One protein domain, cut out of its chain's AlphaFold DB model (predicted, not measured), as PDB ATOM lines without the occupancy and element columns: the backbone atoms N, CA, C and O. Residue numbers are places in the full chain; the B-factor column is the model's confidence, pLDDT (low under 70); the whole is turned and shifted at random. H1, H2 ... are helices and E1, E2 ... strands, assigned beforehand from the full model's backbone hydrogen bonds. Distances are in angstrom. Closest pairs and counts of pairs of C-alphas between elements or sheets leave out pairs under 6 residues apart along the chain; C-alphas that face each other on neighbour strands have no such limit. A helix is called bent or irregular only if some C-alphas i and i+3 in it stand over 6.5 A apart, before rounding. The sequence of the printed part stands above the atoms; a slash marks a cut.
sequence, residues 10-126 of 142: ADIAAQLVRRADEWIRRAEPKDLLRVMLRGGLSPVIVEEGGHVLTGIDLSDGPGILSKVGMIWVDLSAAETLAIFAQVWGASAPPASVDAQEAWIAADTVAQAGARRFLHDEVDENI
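Overview. This is residues 10 to 126 of the 142 residues of an uncharacterized protein of Variovorax sp. CF079 (UniProt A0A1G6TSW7). A long antiparallel hairpin, E1 and E2, makes one end of an elongated model, with H1 running beside it mainly along E2, and a cluster of helices makes the other end. In the cluster, H2 and H6 lie in the middle, H4 and H5 stand at the end away from the hairpin, and short H3 sits at the base of E1. The 117 printed residues hold, in chain order, H1 H2 E1 E2 H3 H4 H5 H6; the class is mostly helix. The whole is compact, with a radius of gyration of the C-alphas of 14.9 A, and its C-alphas span 50 by 24 by 23 A, only just a rod.

Arrangement. E1, residues 41 to 48, and E2, residues 51 to 58, form a hairpin, antiparallel at 157 degrees; N 44 and O 55 are 2.9 A apart, and N 53 and O 46 2.8 A, both within hydrogen-bond range. The closest C-alphas of H1, residues 10 to 26, and E2 are those of Arg 19 and Gly 55, 5.5 A apart. H3, residues 64 to 67, comes closest to E1 at the C-alphas of Ser 66 and Leu 41, 4.7 A. The hub is H6, residues 108 to 124. Its residues 115 to 122 touch H1 at a shallow tilt of 9 degrees, opposite ways, closest at the C-alphas of Arg 115 and Ile 24, 6.1 A. Its residues 111 to 118 touch H2, residues 29 to 38, at a steep tilt of 49 degrees, the same way, closest at the C-alphas of Gln 111 and Pro 29, 6.6 A. Its residues 109 to 113 touch residues 84 to 88 of H4, residues 77 to 88, about perpendicular at 85 degrees, closest at the C-alphas of Gly 113 and Trp 88, 5.6 A. H5, residues 97 to 106, touches H6 only at the corner, and only just, with 3 pairs of C-alphas within 8 A, closest at Ile 104 and Ala 110, 5.9 A. H5 touches H2 at a steep tilt of 44 degrees, opposite ways, closest at the C-alphas of Ala 105 and Pro 29, 5.2 A. The helix packing is mostly crossed, with one of four tilted touching pairs shallow. In H1, H2, H4 and H6 every O i to N i+4 pair is within hydrogen-bond range, in H5 5 of 6; H3 is too short for such a pair.

Along the chain. H1 begins at C-alpha 10, (54.183, 74.703, 46.399), and is 24.4 A long. E1 measures 22.3 A and E2 22.9 A. H4 measures 16.2 A. H6 measures 24.3 A and ends at C-alpha 124, (69.022, 67.332, 46.355). H3 is irregular: C-alphas 64 and 67 are 7.2 A apart.

Size, cuts and confidence. The two C-alphas farthest apart, Gly 50 and Ala 92, are 49.9 A apart. The printed part has no cut and no long link. Mean pLDDT of the printed part is 92.9, and no printed residue is under 70.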
ATOM      1  N   ALA A  10      53.220  74.958  47.462       92.12
ATOM      2  CA  ALA A  10      54.183  74.703  46.399       92.12
ATOM      3  C   ALA A  10      54.892  75.993  45.953       92.12
ATOM      4  O   ALA A  10      56.110  75.990  45.758       92.12
ATOM      5  N   ASP A  11      54.162  77.108  45.873       93.31
ATOM      6  CA  ASP A  11      54.722  78.408  45.508       93.31
ATOM      7  C   ASP A  11      55.668  78.944  46.586       93.31
ATOM      8  O   ASP A  11      56.750  79.431  46.254       93.31
ATOM      9  N   ILE A  12      55.299  78.843  47.869       94.56
ATOM     10  CA  ILE A  12      56.156  79.286  48.984       94.56
ATOM     11  C   ILE A  12      57.430  78.436  49.039       94.56
ATOM     12  O   ILE A  12      58.528  78.984  49.141       94.56
ATOM     13  N   ALA A  13      57.314  77.113  48.904       96.31
ATOM     14  CA  ALA A  13      58.466  76.216  48.897       96.31
ATOM     15  C   ALA A  13      59.413  76.535  47.729       96.31
ATOM     16  O   ALA A  13      60.613  76.710  47.931       96.31
ATOM     17  N   ALA A  14      58.872  76.716  46.520       96.38
ATOM     18  CA  ALA A  14      59.664  77.103  45.357       96.38
ATOM     19  C   ALA A  14      60.310  78.489  45.520       96.38
ATOM     20  O   ALA A  14      61.406  78.729  45.010       96.38
ATOM     21  N   GLN A  15      59.655  79.421  46.220       96.25
ATOM     22  CA  GLN A  15      60.272  80.693  46.581       96.25
ATOM     23  C   GLN A  15      61.441  80.498  47.544       96.25
ATOM     24  O   GLN A  15      62.496  81.070  47.293       96.25
ATOM     25  N   LEU A  16      61.298  79.683  48.593       97.50
ATOM     26  CA  LEU A  16      62.385  79.426  49.540       97.50
ATOM     27  C   LEU A  16      63.604  78.786  48.871       97.50
ATOM     28  O   LEU A  16      64.717  79.224  49.146       97.50
ATOM     29  N   VAL A  17      63.408  77.849  47.938       97.94
ATOM     30  CA  VAL A  17      64.503  77.289  47.120       97.94
ATOM     31  C   VAL A  17      65.233  78.410  46.371       97.94
ATOM     32  O   VAL A  17      66.441  78.575  46.514       97.94
ATOM     33  N   ARG A  18      64.495  79.286  45.671       97.88
ATOM     34  CA  ARG A  18      65.095  80.444  44.979       97.88
ATOM     35  C   ARG A  18      65.810  81.404  45.930       97.88
ATOM     36  O   ARG A  18      66.803  82.019  45.541       97.88
ATOM     37  N   ARG A  19      65.306  81.570  47.157       97.88
ATOM     38  CA  ARG A  19      65.956  82.387  48.192       97.88
ATOM     39  C   ARG A  19      67.230  81.736  48.710       97.88
ATOM     40  O   ARG A  19      68.183  82.467  48.949       97.88
ATOM     41  N   ALA A  20      67.280  80.412  48.819       98.06
ATOM     42  CA  ALA A  20      68.500  79.686  49.154       98.06
ATOM     43  C   ALA A  20      69.549  79.848  48.056       98.06
ATOM     44  O   ALA A  20      70.665  80.261  48.352       98.06
ATOM     45  N   ASP A  21      69.177  79.682  46.786       98.00
ATOM     46  CA  ASP A  21      70.091  79.927  45.665       98.00
ATOM     47  C   ASP A  21      70.597  81.371  45.615       98.00
ATOM     48  O   ASP A  21      71.760  81.644  45.308       98.00
ATOM     49  N   GLU A  22      69.713  82.335  45.876       98.12
ATOM     50  CA  GLU A  22      70.094  83.741  45.937       98.12
ATOM     51  C   GLU A  22      71.036  84.032  47.104       98.12
ATOM     52  O   GLU A  22      72.021  84.754  46.915       98.12
ATOM     53  N   TRP A  23      70.768  83.447  48.271       98.12
ATOM     54  CA  TRP A  23      71.645  83.519  49.427       98.12
ATOM     55  C   TRP A  23      73.015  82.923  49.094       98.12
ATOM     56  O   TRP A  23      74.016  83.624  49.224       98.12
ATOM     57  N   ILE A  24      73.075  81.710  48.529       98.31
ATOM     58  CA  ILE A  24      74.326  81.039  48.137       98.31
ATOM     59  C   ILE A  24      75.111  81.886  47.145       98.31
ATOM     60  O   ILE A  24      76.331  81.919  47.218       98.31
ATOM     61  N   ARG A  25      74.464  82.609  46.230       97.81
ATOM     62  CA  ARG A  25      75.165  83.475  45.269       97.81
ATOM     63  C   ARG A  25      75.783  84.713  45.918       97.81
ATOM     64  O   ARG A  25      76.813  85.194  45.450       97.81
ATOM     65  N   ARG A  26      75.134  85.252  46.954       97.56
ATOM     66  CA  ARG A  26      75.502  86.520  47.606       97.56
ATOM     67  C   ARG A  26      76.302  86.342  48.897       97.56
ATOM     68  O   ARG A  26      76.902  87.313  49.342       97.56
ATOM     69  N   ALA A  27      76.306  85.144  49.480       97.69
ATOM     70  CA  ALA A  27      76.922  84.861  50.772       97.69
ATOM     71  C   ALA A  27      78.405  85.242  50.785       97.69
ATOM     72  O   ALA A  27      79.139  84.951  49.828       97.69
ATOM     73  N   GLU A  28      78.848  85.862  51.877       96.81
ATOM     74  CA  GLU A  28      80.264  86.130  52.097       96.81
ATOM     75  C   GLU A  28      81.033  84.811  52.294       96.81
ATOM     76  O   GLU A  28      80.452  83.811  52.727       96.81
ATOM     77  N   PRO A  29      82.349  84.771  52.019       96.31
ATOM     78  CA  PRO A  29      83.137  83.545  52.161       96.31
ATOM     79  C   PRO A  29      83.053  82.905  53.556       96.31
ATOM     80  O   PRO A  29      82.974  81.683  53.669       96.31
ATOM     81  N   LYS A  30      82.999  83.721  54.615       94.88
ATOM     82  CA  LYS A  30      82.841  83.248  55.999       94.88
ATOM     83  C   LYS A  30      81.496  82.548  56.236       94.88
ATOM     84  O   LYS A  30      81.432  81.580  56.986       94.88
ATOM     85  N   ASP A  31      80.437  83.002  55.567       96.75
ATOM     86  CA  ASP A  31      79.090  82.455  55.727       96.75
ATOM     87  C   ASP A  31      78.948  81.137  54.964       96.75
ATOM     88  O   ASP A  31      78.366  80.189  55.487       96.75
ATOM     89  N   LEU A  32      79.560  81.038  53.775       96.38
ATOM     90  CA  LEU A  32      79.714  79.758  53.077       96.38
ATOM     91  C   LEU A  32      80.423  78.745  53.979       96.38
ATOM     92  O   LEU A  32      79.911  77.653  54.202       96.38
ATOM     93  N   LEU A  33      81.574  79.127  54.539       95.00
ATOM     94  CA  LEU A  33      82.353  78.257  55.414       95.00
ATOM     95  C   LEU A  33      81.563  77.840  56.660       95.00
ATOM     96  O   LEU A  33      81.584  76.669  57.036       95.00
ATOM     97  N   ARG A  34      80.831  78.775  57.279       93.81
ATOM     98  CA  ARG A  34      79.963  78.488  58.426       93.81
ATOM     99  C   ARG A  34      78.933  77.420  58.085       93.81
ATOM    100  O   ARG A  34      78.850  76.442  58.823       93.81
ATOM    101  N   VAL A  35      78.190  77.577  56.988       95.19
ATOM    102  CA  VAL A  35      77.177  76.591  56.573       95.19
ATOM    103  C   VAL A  35      77.823  75.238  56.307       95.19
ATOM    104  O   VAL A  35      77.361  74.222  56.813       95.19
ATOM    105  N   MET A  36      78.958  75.227  55.616       93.75
ATOM    106  CA  MET A  36      79.657  73.988  55.293       93.75
ATOM    107  C   MET A  36      80.155  73.214  56.513       93.75
ATOM    108  O   MET A  36      80.169  71.989  56.492       93.75
ATOM    109  N   LEU A  37      80.554  73.905  57.581       91.56
ATOM    110  CA  LEU A  37      81.118  73.261  58.769       91.56
ATOM    111  C   LEU A  37      80.112  73.044  59.899       91.56
ATOM    112  O   LEU A  37      80.318  72.177  60.744       91.56
ATOM    113  N   ARG A  38      79.070  73.875  59.978       90.38
ATOM    114  CA  ARG A  38      78.143  73.921  61.120       90.38
ATOM    115  C   ARG A  38      76.675  73.915  60.709       90.38
ATOM    116  O   ARG A  38      75.817  73.792  61.579       90.38
ATOM    117  N   GLY A  39      76.384  74.066  59.420       92.00
ATOM    118  CA  GLY A  39      75.035  74.265  58.917       92.00
ATOM    119  C   GLY A  39      74.452  75.614  59.343       92.00
ATOM    120  O   GLY A  39      75.161  76.616  59.463       92.00
ATOM    121  N   GLY A  40      73.145  75.630  59.582       93.00
ATOM    122  CA  GLY A  40      72.429  76.784  60.128       93.00
ATOM    123  C   GLY A  40      71.573  77.555  59.127       93.00
ATOM    124  O   GLY A  40      71.015  78.581  59.507       93.00
ATOM    125  N   LEU A  41      71.413  77.083  57.885       96.19
ATOM    126  CA  LEU A  41      70.401  77.653  56.988       96.19
ATOM    127  C   LEU A  41      69.022  77.575  57.657       96.19
ATOM    128  O   LEU A  41      68.631  76.535  58.190       96.19
ATOM    129  N   SER A  42      68.291  78.684  57.633       96.00
ATOM    130  CA  SER A  42      66.991  78.812  58.284       96.00
ATOM    131  C   SER A  42      66.003  79.551  57.382       96.00
ATOM    132  O   SER A  42      66.358  80.595  56.820       96.00
ATOM    133  N   PRO A  43      64.767  79.044  57.217       95.50
ATOM    134  CA  PRO A  43      63.753  79.722  56.431       95.50
ATOM    135  C   PRO A  43      63.205  80.933  57.191       95.50
ATOM    136  O   PRO A  43      62.871  80.858  58.371       95.50
ATOM    137  N   VAL A  44      63.041  82.043  56.481       94.69
ATOM    138  CA  VAL A  44      62.274  83.198  56.950       94.69
ATOM    139  C   VAL A  44      60.978  83.226  56.156       94.69
ATOM    140  O   VAL A  44      61.011  83.397  54.939       94.69
ATOM    141  N   ILE A  45      59.842  83.038  56.830       93.56
ATOM    142  CA  ILE A  45      58.507  83.117  56.226       93.56
ATOM    143  C   ILE A  45      57.658  84.052  57.087       93.56
ATOM    144  O   ILE A  45      57.377  83.755  58.248       93.56
ATOM    145  N   VAL A  46      57.267  85.194  56.526       91.69
ATOM    146  CA  VAL A  46      56.505  86.235  57.229       91.69
ATOM    147  C   VAL A  46      55.261  86.570  56.422       91.69
ATOM    148  O   VAL A  46      55.360  86.820  55.225       91.69
ATOM    149  N   GLU A  47      54.096  86.595  57.067       89.06
ATOM    150  CA  GLU A  47      52.874  87.133  56.470       89.06
ATOM    151  C   GLU A  47      52.689  88.589  56.909       89.06
ATOM    152  O   GLU A  47      52.538  88.878  58.095       89.06
ATOM    153  N   GLU A  48      52.701  89.516  55.954       86.62
ATOM    154  CA  GLU A  48      52.520  90.947  56.190       86.62
ATOM    155  C   GLU A  48      51.524  91.520  55.178       86.62
ATOM    156  O   GLU A  48      51.693  91.394  53.965       86.62
ATOM    157  N   GLY A  49      50.445  92.137  55.668       81.06
ATOM    158  CA  GLY A  49      49.456  92.800  54.809       81.06
ATOM    159  C   GLY A  49      48.766  91.878  53.792       81.06
ATOM    160  O   GLY A  49      48.382  92.346  52.725       81.06
ATOM    161  N   GLY A  50      48.628  90.582  54.096       81.69
ATOM    162  CA  GLY A  50      48.056  89.584  53.183       81.69
ATOM    163  C   GLY A  50      49.032  89.058  52.124       81.69
ATOM    164  O   GLY A  50      48.616  88.349  51.206       81.69
ATOM    165  N   HIS A  51      50.317  89.395  52.240       84.00
ATOM    166  CA  HIS A  51      51.392  88.891  51.397       84.00
ATOM    167  C   HIS A  51      52.346  88.020  52.212       84.00
ATOM    168  O   HIS A  51      52.652  88.336  53.357       84.00
ATOM    169  N   VAL A  52      52.860  86.948  51.603       89.81
ATOM    170  CA  VAL A  52      53.912  86.121  52.206       89.81
ATOM    171  C   VAL A  52      55.269  86.539  51.652       89.81
ATOM    172  O   VAL A  52      55.498  86.510  50.441       89.81
ATOM    173  N   LEU A  53      56.163  86.927  52.555       92.31
ATOM    174  CA  LEU A  53      57.560  87.237  52.295       92.31
ATOM    175  C   LEU A  53      58.425  86.039  52.683       92.31
ATOM    176  O   LEU A  53      58.246  85.448  53.747       92.31
ATOM    177  N   THR A  54      59.375  85.702  51.812       95.62
ATOM    178  CA  THR A  54      60.290  84.570  51.982       95.62
ATOM    179  C   THR A  54      61.743  85.028  51.965       95.62
ATOM    180  O   THR A  54      62.122  85.910  51.186       95.62
ATOM    181  N   GLY A  55      62.570  84.391  52.787       95.81
ATOM    182  CA  GLY A  55      64.004  84.624  52.874       95.81
ATOM    183  C   GLY A  55      64.747  83.418  53.439       95.81
ATOM    184  O   GLY A  55      64.135  82.439  53.861       95.81
ATOM    185  N   ILE A  56      66.073  83.515  53.432       96.62
ATOM    186  CA  ILE A  56      66.981  82.574  54.085       96.62
ATOM    187  C   ILE A  56      67.926  83.388  54.954       96.62
ATOM    188  O   ILE A  56      68.479  84.390  54.496       96.62
ATOM    189  N   ASP A  57      68.090  82.947  56.193       95.12
ATOM    190  CA  ASP A  57      69.033  83.510  57.150       95.12
ATOM    191  C   ASP A  57      69.869  82.389  57.784       95.12
ATOM    192  O   ASP A  57      69.633  81.202  57.538       95.12
ATOM    193  N   LEU A  58      70.851  82.767  58.599       95.25
ATOM    194  CA  LEU A  58      71.648  81.846  59.392       95.25
ATOM    195  C   LEU A  58      71.220  81.864  60.859       95.25
ATOM    196  O   LEU A  58      71.382  82.862  61.558       95.25
ATOM    197  N   SER A  59      70.753  80.721  61.349       89.50
ATOM    198  CA  SER A  59      70.401  80.495  62.748       89.50
ATOM    199  C   SER A  59      71.352  79.489  63.391       89.50
ATOM    200  O   SER A  59      71.767  78.521  62.759       89.50
ATOM    201  N   ASP A  60      71.666  79.693  64.671       80.88
ATOM    202  CA  ASP A  60      72.370  78.700  65.497       80.88
ATOM    203  C   ASP A  60      71.409  77.663  66.114       80.88
ATOM    204  O   ASP A  60      71.839  76.712  66.768       80.88
ATOM    205  N   GLY A  61      70.096  77.855  65.941       77.94
ATOM    206  CA  GLY A  61      69.064  76.943  66.424       77.94
ATOM    207  C   GLY A  61      68.843  75.745  65.490       77.94
ATOM    208  O   GLY A  61      69.041  75.858  64.279       77.94
ATOM    209  N   PRO A  62      68.394  74.594  66.026       79.19
ATOM    210  CA  PRO A  62      68.032  73.452  65.199       79.19
ATOM    211  C   PRO A  62      66.808  73.789  64.337       79.19
ATOM    212  O   PRO A  62      65.849  74.388  64.822       79.19
ATOM    213  N   GLY A  63      66.822  73.369  63.075       86.69
ATOM    214  CA  GLY A  63      65.698  73.537  62.157       86.69
ATOM    215  C   GLY A  63      65.802  72.586  60.970       86.69
ATOM    216  O   GLY A  63      66.858  72.002  60.734       86.69
ATOM    217  N   ILE A  64      64.719  72.425  60.206       92.81
ATOM    218  CA  ILE A  64      64.684  71.492  59.066       92.81
ATOM    219  C   ILE A  64      65.823  71.763  58.068       92.81
ATOM    220  O   ILE A  64      66.485  70.826  57.626       92.81
ATOM    221  N   LEU A  65      66.091  73.034  57.744       94.44
ATOM    222  CA  LEU A  65      67.167  73.406  56.815       94.44
ATOM    223  C   LEU A  65      68.545  73.482  57.478       94.44
ATOM    224  O   LEU A  65      69.543  73.607  56.775       94.44
ATOM    225  N   SER A  66      68.644  73.364  58.806       92.75
ATOM    226  CA  SER A  66      69.887  73.669  59.520       92.75
ATOM    227  C   SER A  66      71.020  72.693  59.205       92.75
ATOM    228  O   SER A  66      72.157  72.971  59.559       92.75
ATOM    229  N   LYS A  67      70.729  71.550  58.577       89.50
ATOM    230  CA  LYS A  67      71.726  70.551  58.160       89.50
ATOM    231  C   LYS A  67      72.056  70.596  56.668       89.50
ATOM    232  O   LYS A  67      73.008  69.940  56.263       89.50
ATOM    233  N   VAL A  68      71.286  71.336  55.869       93.19
ATOM    234  CA  VAL A  68      71.518  71.445  54.424       93.19
ATOM    235  C   VAL A  68      72.868  72.106  54.190       93.19
ATOM    236  O   VAL A  68      73.158  73.152  54.776       93.19
ATOM    237  N   GLY A  69      73.690  71.490  53.340       88.06
ATOM    238  CA  GLY A  69      75.003  72.022  53.018       88.06
ATOM    239  C   GLY A  69      76.054  71.814  54.099       88.06
ATOM    240  O   GLY A  69      77.138  72.368  53.965       88.06
ATOM    241  N   MET A  70      75.778  71.048  55.158       90.06
ATOM    242  CA  MET A  70      76.786  70.704  56.158       90.06
ATOM    243  C   MET A  70      77.589  69.483  55.699       90.06
ATOM    244  O   MET A  70      77.038  68.411  55.456       90.06
ATOM    245  N   ILE A  71      78.911  69.614  55.638       79.50
ATOM    246  CA  ILE A  71      79.792  68.500  55.304       79.50
ATOM    247  C   ILE A  71      80.004  67.614  56.531       79.50
ATOM    248  O   ILE A  71      80.367  68.112  57.594       79.50
ATOM    249  N   TRP A  72      79.822  66.303  56.331       72.56
ATOM    250  CA  TRP A  72      80.209  65.187  57.206       72.56
ATOM    251  C   TRP A  72      80.418  65.551  58.681       72.56
ATOM    252  O   TRP A  72      81.525  65.859  59.114       72.56
ATOM    253  N   VAL A  73      79.347  65.403  59.463       70.88
ATOM    254  CA  VAL A  73      79.327  65.589  60.928       70.88
ATOM    255  C   VAL A  73      80.398  64.788  61.682       70.88
ATOM    256  O   VAL A  73      80.771  65.168  62.789       70.88
ATOM    257  N   ASP A  74      80.885  63.694  61.091       82.44
ATOM    258  CA  ASP A  74      81.811  62.754  61.727       82.44
ATOM    259  C   ASP A  74      83.294  63.084  61.484       82.44
ATOM    260  O   ASP A  74      84.165  62.456  62.086       82.44
ATOM    261  N   LEU A  75      83.598  64.049  60.609       83.56
ATOM    262  CA  LEU A  75      84.966  64.474  60.312       83.56
ATOM    263  C   LEU A  75      85.274  65.831  60.936       83.56
ATOM    264  O   LEU A  75      84.407  66.694  61.083       83.56
ATOM    265  N   SER A  76      86.544  66.052  61.278       87.19
ATOM    266  CA  SER A  76      86.970  67.382  61.708       87.19
ATOM    267  C   SER A  76      86.895  68.378  60.546       87.19
ATOM    268  O   SER A  76      87.066  68.019  59.379       87.19
ATOM    269  N   ALA A  77      86.713  69.664  60.860       86.25
ATOM    270  CA  ALA A  77      86.679  70.727  59.853       86.25
ATOM    271  C   ALA A  77      87.922  70.724  58.944       86.25
ATOM    272  O   ALA A  77      87.810  70.920  57.737       86.25
ATOM    273  N   ALA A  78      89.106  70.458  59.505       88.25
ATOM    274  CA  ALA A  78      90.347  70.408  58.740       88.25
ATOM    275  C   ALA A  78      90.373  69.242  57.734       88.25
ATOM    276  O   ALA A  78      90.762  69.443  56.585       88.25
ATOM    277  N   GLU A  79      89.936  68.045  58.139       89.62
ATOM    278  CA  GLU A  79      89.874  66.869  57.255       89.62
ATOM    279  C   GLU A  79      88.854  67.072  56.137       89.62
ATOM    280  O   GLU A  79      89.160  66.882  54.960       89.62
ATOM    281  N   THR A  80      87.665  67.534  56.513       89.62
ATOM    282  CA  THR A  80      86.584  67.889  55.599       89.62
ATOM    283  C   THR A  80      87.055  68.874  54.531       89.62
ATOM    284  O   THR A  80      86.951  68.595  53.334       89.62
ATOM    285  N   LEU A  81      87.634  70.008  54.931       92.62
ATOM    286  CA  LEU A  81      88.068  71.024  53.976       92.62
ATOM    287  C   LEU A  81      89.221  70.531  53.102       92.62
ATOM    288  O   LEU A  81      89.270  70.889  51.929       92.62
ATOM    289  N   ALA A  82      90.132  69.708  53.631       92.62
ATOM    290  CA  ALA A  82      91.223  69.146  52.839       92.62
ATOM    291  C   ALA A  82      90.699  68.256  51.698       92.62
ATOM    292  O   ALA A  82      91.161  68.386  50.561       92.62
ATOM    293  N   ILE A  83      89.700  67.408  51.973       92.25
ATOM    294  CA  ILE A  83      89.059  66.564  50.955       92.25
ATOM    295  C   ILE A  83      88.387  67.435  49.890       92.25
ATOM    296  O   ILE A  83      88.627  67.252  48.696       92.25
ATOM    297  N   PHE A  84      87.581  68.413  50.302       91.75
ATOM    298  CA  PHE A  84      86.857  69.269  49.362       91.75
ATOM    299  C   PHE A  84      87.786  70.162  48.537       91.75
ATOM    300  O   PHE A  84      87.600  70.278  47.327       91.75
ATOM    301  N   ALA A  85      88.840  70.714  49.142       94.69
ATOM    302  CA  ALA A  85      89.851  71.470  48.413       94.69
ATOM    303  C   ALA A  85      90.505  70.619  47.315       94.69
ATOM    304  O   ALA A  85      90.635  71.082  46.183       94.69
ATOM    305  N   GLN A  86      90.825  69.352  47.606       96.25
ATOM    306  CA  GLN A  86      91.337  68.424  46.601       96.25
ATOM    307  C   GLN A  86      90.309  68.141  45.492       96.25
ATOM    308  O   GLN A  86      90.664  68.193  44.316       96.25
ATOM    309  N   VAL A  87      89.047  67.870  45.843       94.94
ATOM    310  CA  VAL A  87      87.966  67.597  44.872       94.94
ATOM    311  C   VAL A  87      87.724  68.793  43.948       94.94
ATOM    312  O   VAL A  87      87.455  68.619  42.760       94.94
ATOM    313  N   TRP A  88      87.822  70.012  44.469       95.81
ATOM    314  CA  TRP A  88      87.582  71.230  43.700       95.81
ATOM    315  C   TRP A  88      88.812  71.760  42.965       95.81
ATOM    316  O   TRP A  88      88.664  72.639  42.118       95.81
ATOM    317  N   GLY A  89      90.007  71.252  43.278       96.94
ATOM    318  CA  GLY A  89      91.269  71.795  42.775       96.94
ATOM    319  C   GLY A  89      91.643  73.147  43.393       96.94
ATOM    320  O   GLY A  89      92.316  73.945  42.743       96.94
ATOM    321  N   ALA A  90      91.188  73.422  44.617       97.38
ATOM    322  CA  ALA A  90      91.569  74.604  45.384       97.38
ATOM    323  C   ALA A  90      92.932  74.409  46.072       97.38
ATOM    324  O   ALA A  90      93.461  73.297  46.158       97.38
ATOM    325  N   SER A  91      93.512  75.494  46.586       96.81
ATOM    326  CA  SER A  91      94.697  75.406  47.441       96.81
ATOM    327  C   SER A  91      94.382  74.694  48.760       96.81
ATOM    328  O   SER A  91      93.242  74.683  49.223       96.81
ATOM    329  N   ALA A  92      95.400  74.091  49.377       94.56
ATOM    330  CA  ALA A  92      95.219  73.376  50.633       94.56
ATOM    331  C   ALA A  92      94.785  74.339  51.760       94.56
ATOM    332  O   ALA A  92      95.466  75.348  51.982       94.56
ATOM    333  N   PRO A  93      93.700  74.035  52.494       93.94
ATOM    334  CA  PRO A  93      93.251  74.867  53.596       93.94
ATOM    335  C   PRO A  93      94.225  74.761  54.776       93.94
ATOM    336  O   PRO A  93      94.823  73.705  55.014       93.94
ATOM    337  N   PRO A  94      94.380  75.831  55.565       93.12
ATOM    338  CA  PRO A  94      95.148  75.775  56.797       93.12
ATOM    339  C   PRO A  94      94.423  74.942  57.863       93.12
ATOM    340  O   PRO A  94      93.196  74.825  57.887       93.12
ATOM    341  N   ALA A  95      95.197  74.381  58.794       87.06
ATOM    342  CA  ALA A  95      94.656  73.559  59.875       87.06
ATOM    343  C   ALA A  95      93.900  74.374  60.943       87.06
ATOM    344  O   ALA A  95      93.011  73.839  61.601       87.06
ATOM    345  N   SER A  96      94.249  75.651  61.142       87.12
ATOM    346  CA  SER A  96      93.597  76.512  62.133       87.12
ATOM    347  C   SER A  96      92.331  77.161  61.577       87.12
ATOM    348  O   SER A  96      92.348  77.738  60.493       87.12
ATOM    349  N   VAL A  97      91.253  77.131  62.367       80.00
ATOM    350  CA  VAL A  97      89.934  77.680  61.999       80.00
ATOM    351  C   VAL A  97      90.016  79.159  61.614       80.00
ATOM    352  O   VAL A  97      89.551  79.531  60.543       80.00
ATOM    353  N   ASP A  98      90.703  79.982  62.409       81.38
ATOM    354  CA  ASP A  98      90.844  81.419  62.126       81.38
ATOM    355  C   ASP A  98      91.530  81.693  60.776       81.38
ATOM    356  O   ASP A  98      91.261  82.691  60.112       81.38
ATOM    357  N   ALA A  99      92.412  80.791  60.336       91.62
ATOM    358  CA  ALA A  99      93.071  80.916  59.042       91.62
ATOM    359  C   ALA A  99      92.218  80.351  57.893       91.62
ATOM    360  O   ALA A  99      92.439  80.728  56.743       91.62
ATOM    361  N   GLN A 100      91.247  79.473  58.170       92.75
ATOM    362  CA  GLN A 100      90.350  78.911  57.155       92.75
ATOM    363  C   GLN A 100      89.414  79.977  56.584       92.75
ATOM    364  O   GLN A 100      89.180  79.984  55.379       92.75
ATOM    365  N   GLU A 101      88.949  80.920  57.409       92.56
ATOM    366  CA  GLU A 101      88.169  82.073  56.936       92.56
ATOM    367  C   GLU A 101      88.978  82.951  55.970       92.56
ATOM    368  O   GLU A 101      88.496  83.325  54.899       92.56
ATOM    369  N   ALA A 102      90.239  83.236  56.308       93.88
ATOM    370  CA  ALA A 102      91.131  83.996  55.435       93.88
ATOM    371  C   ALA A 102      91.448  83.235  54.138       93.88
ATOM    372  O   ALA A 102      91.493  83.830  53.060       93.88
ATOM    373  N   TRP A 103      91.633  81.918  54.232       95.69
ATOM    374  CA  TRP A 103      91.863  81.050  53.082       95.69
ATOM    375  C   TRP A 103      90.675  81.050  52.121       95.69
ATOM    376  O   TRP A 103      90.863  81.361  50.947       95.69
ATOM    377  N   ILE A 104      89.451  80.785  52.599       96.06
ATOM    378  CA  ILE A 104      88.278  80.762  51.716       96.06
ATOM    379  C   ILE A 104      88.011  82.148  51.120       96.06
ATOM    380  O   ILE A 104      87.608  82.253  49.966       96.06
ATOM    381  N   ALA A 105      88.296  83.232  51.847       95.94
ATOM    382  CA  ALA A 105      88.188  84.584  51.306       95.94
ATOM    383  C   ALA A 105      89.208  84.877  50.188       95.94
ATOM    384  O   ALA A 105      88.892  85.632  49.266       95.94
ATOM    385  N   ALA A 106      90.401  84.280  50.239       96.88
ATOM    386  CA  ALA A 106      91.469  84.494  49.262       96.88
ATOM    387  C   ALA A 106      91.423  83.525  48.064       96.88
ATOM    388  O   ALA A 106      91.866  83.879  46.971       96.88
ATOM    389  N   ASP A 107      90.900  82.311  48.244       97.75
ATOM    390  CA  ASP A 107      90.881  81.273  47.215       97.75
ATOM    391  C   ASP A 107      89.552  81.254  46.442       97.75
ATOM    392  O   ASP A 107      88.528  80.730  46.883       97.75
ATOM    393  N   THR A 108      89.573  81.821  45.234       97.31
ATOM    394  CA  THR A 108      88.390  81.873  44.356       97.31
ATOM    395  C   THR A 108      87.892  80.496  43.902       97.31
ATOM    396  O   THR A 108      86.693  80.340  43.659       97.31
ATOM    397  N   VAL A 109      88.769  79.487  43.818       98.19
ATOM    398  CA  VAL A 109      88.388  78.114  43.454       98.19
ATOM    399  C   VAL A 109      87.667  77.455  44.625       98.19
ATOM    400  O   VAL A 109      86.635  76.818  44.414       98.19
ATOM    401  N   ALA A 110      88.137  77.681  45.856       97.19
ATOM    402  CA  ALA A 110      87.441  77.240  47.061       97.19
ATOM    403  C   ALA A 110      86.042  77.868  47.168       97.19
ATOM    404  O   ALA A 110      85.072  77.155  47.413       97.19
ATOM    405  N   GLN A 111      85.905  79.174  46.907       97.94
ATOM    406  CA  GLN A 111      84.594  79.842  46.908       97.94
ATOM    407  C   GLN A 111      83.653  79.271  45.847       97.94
ATOM    408  O   GLN A 111      82.483  79.017  46.130       97.94
ATOM    409  N   ALA A 112      84.143  79.061  44.623       98.12
ATOM    410  CA  ALA A 112      83.336  78.487  43.552       98.12
ATOM    411  C   ALA A 112      82.917  77.041  43.863       98.12
ATOM    412  O   ALA A 112      81.773  76.665  43.608       98.12
ATOM    413  N   GLY A 113      83.822  76.248  44.441       97.44
ATOM    414  CA  GLY A 113      83.551  74.888  44.900       97.44
ATOM    415  C   GLY A 113      82.496  74.844  46.003       97.44
ATOM    416  O   GLY A 113      81.526  74.102  45.872       97.44
ATOM    417  N   ALA A 114      82.635  75.696  47.022       97.12
ATOM    418  CA  ALA A 114      81.674  75.839  48.111       97.12
ATOM    419  C   ALA A 114      80.277  76.199  47.594       97.12
ATOM    420  O   ALA A 114      79.300  75.547  47.944       97.12
ATOM    421  N   ARG A 115      80.172  77.196  46.705       98.25
ATOM    422  CA  ARG A 115      78.877  77.585  46.126       98.25
ATOM    423  C   ARG A 115      78.265  76.473  45.283       98.25
ATOM    424  O   ARG A 115      77.070  76.240  45.401       98.25
ATOM    425  N   ARG A 116      79.061  75.786  44.457       97.75
ATOM    426  CA  ARG A 116      78.574  74.644  43.670       97.75
ATOM    427  C   ARG A 116      78.022  73.554  44.584       97.75
ATOM    428  O   ARG A 116      76.886  73.154  44.404       97.75
ATOM    429  N   PHE A 117      78.795  73.159  45.592       96.44
ATOM    430  CA  PHE A 117      78.370  72.170  46.576       96.44
ATOM    431  C   PHE A 117      77.061  72.569  47.273       96.44
ATOM    432  O   PHE A 117      76.149  71.759  47.359       96.44
ATOM    433  N   LEU A 118      76.930  73.821  47.721       97.38
ATOM    434  CA  LEU A 118      75.699  74.273  48.373       97.38
ATOM    435  C   LEU A 118      74.497  74.322  47.417       97.38
ATOM    436  O   LEU A 118      73.382  74.071  47.860       97.38
ATOM    437  N   HIS A 119      74.697  74.644  46.135       98.06
ATOM    438  CA  HIS A 119      73.623  74.564  45.140       98.06
ATOM    439  C   HIS A 119      73.175  73.116  44.920       98.06
ATOM    440  O   HIS A 119      71.977  72.851  44.970       98.06
ATOM    441  N   ASP A 120      74.124  72.189  44.765       97.12
ATOM    442  CA  ASP A 120      73.825  70.759  44.624       97.12
ATOM    443  C   ASP A 120      73.029  70.256  45.849       97.12
ATOM    444  O   ASP A 120      72.001  69.598  45.713       97.12
ATOM    445  N   GLU A 121      73.426  70.665  47.058       96.44
ATOM    446  CA  GLU A 121      72.724  70.339  48.304       96.44
ATOM    447  C   GLU A 121      71.298  70.904  48.365       96.44
ATOM    448  O   GLU A 121      70.395  70.237  48.874       96.44
ATOM    449  N   VAL A 122      71.061  72.115  47.855       96.94
ATOM    450  CA  VAL A 122      69.708  72.686  47.762       96.94
ATOM    451  C   VAL A 122      68.844  71.872  46.802       96.94
ATOM    452  O   VAL A 122      67.708  71.541  47.155       96.94
ATOM    453  N   ASP A 123      69.380  71.512  45.634       96.69
ATOM    454  CA  ASP A 123      68.673  70.742  44.608       96.69
ATOM    455  C   ASP A 123      68.317  69.328  45.093       96.69
ATOM    456  O   ASP A 123      67.191  68.855  44.905       96.69
ATOM    457  N   GLU A 124      69.243  68.664  45.785       96.38
ATOM    458  CA  GLU A 124      69.022  67.332  46.355       96.38
ATOM    459  C   GLU A 124      68.014  67.347  47.518       96.38
ATOM    460  O   GLU A 124      67.315  66.357  47.755       96.38
ATOM    461  N   ASN A 125      67.873  68.484  48.209       96.19
ATOM    462  CA  ASN A 125      67.028  68.629  49.396       96.19
ATOM    463  C   ASN A 125      65.775  69.499  49.182       96.19
ATOM    464  O   ASN A 125      65.171  69.953  50.159       96.19
ATOM    465  N   ILE A 126      65.304  69.680  47.938       95.50
ATOM    466  CA  ILE A 126      64.097  70.476  47.608       95.50
ATOM    467  C   ILE A 126      62.882  70.109  48.485       95.50
ATOM    468  O   ILE A 126      62.109  70.981  48.890       95.50
TER     469      ILE A 126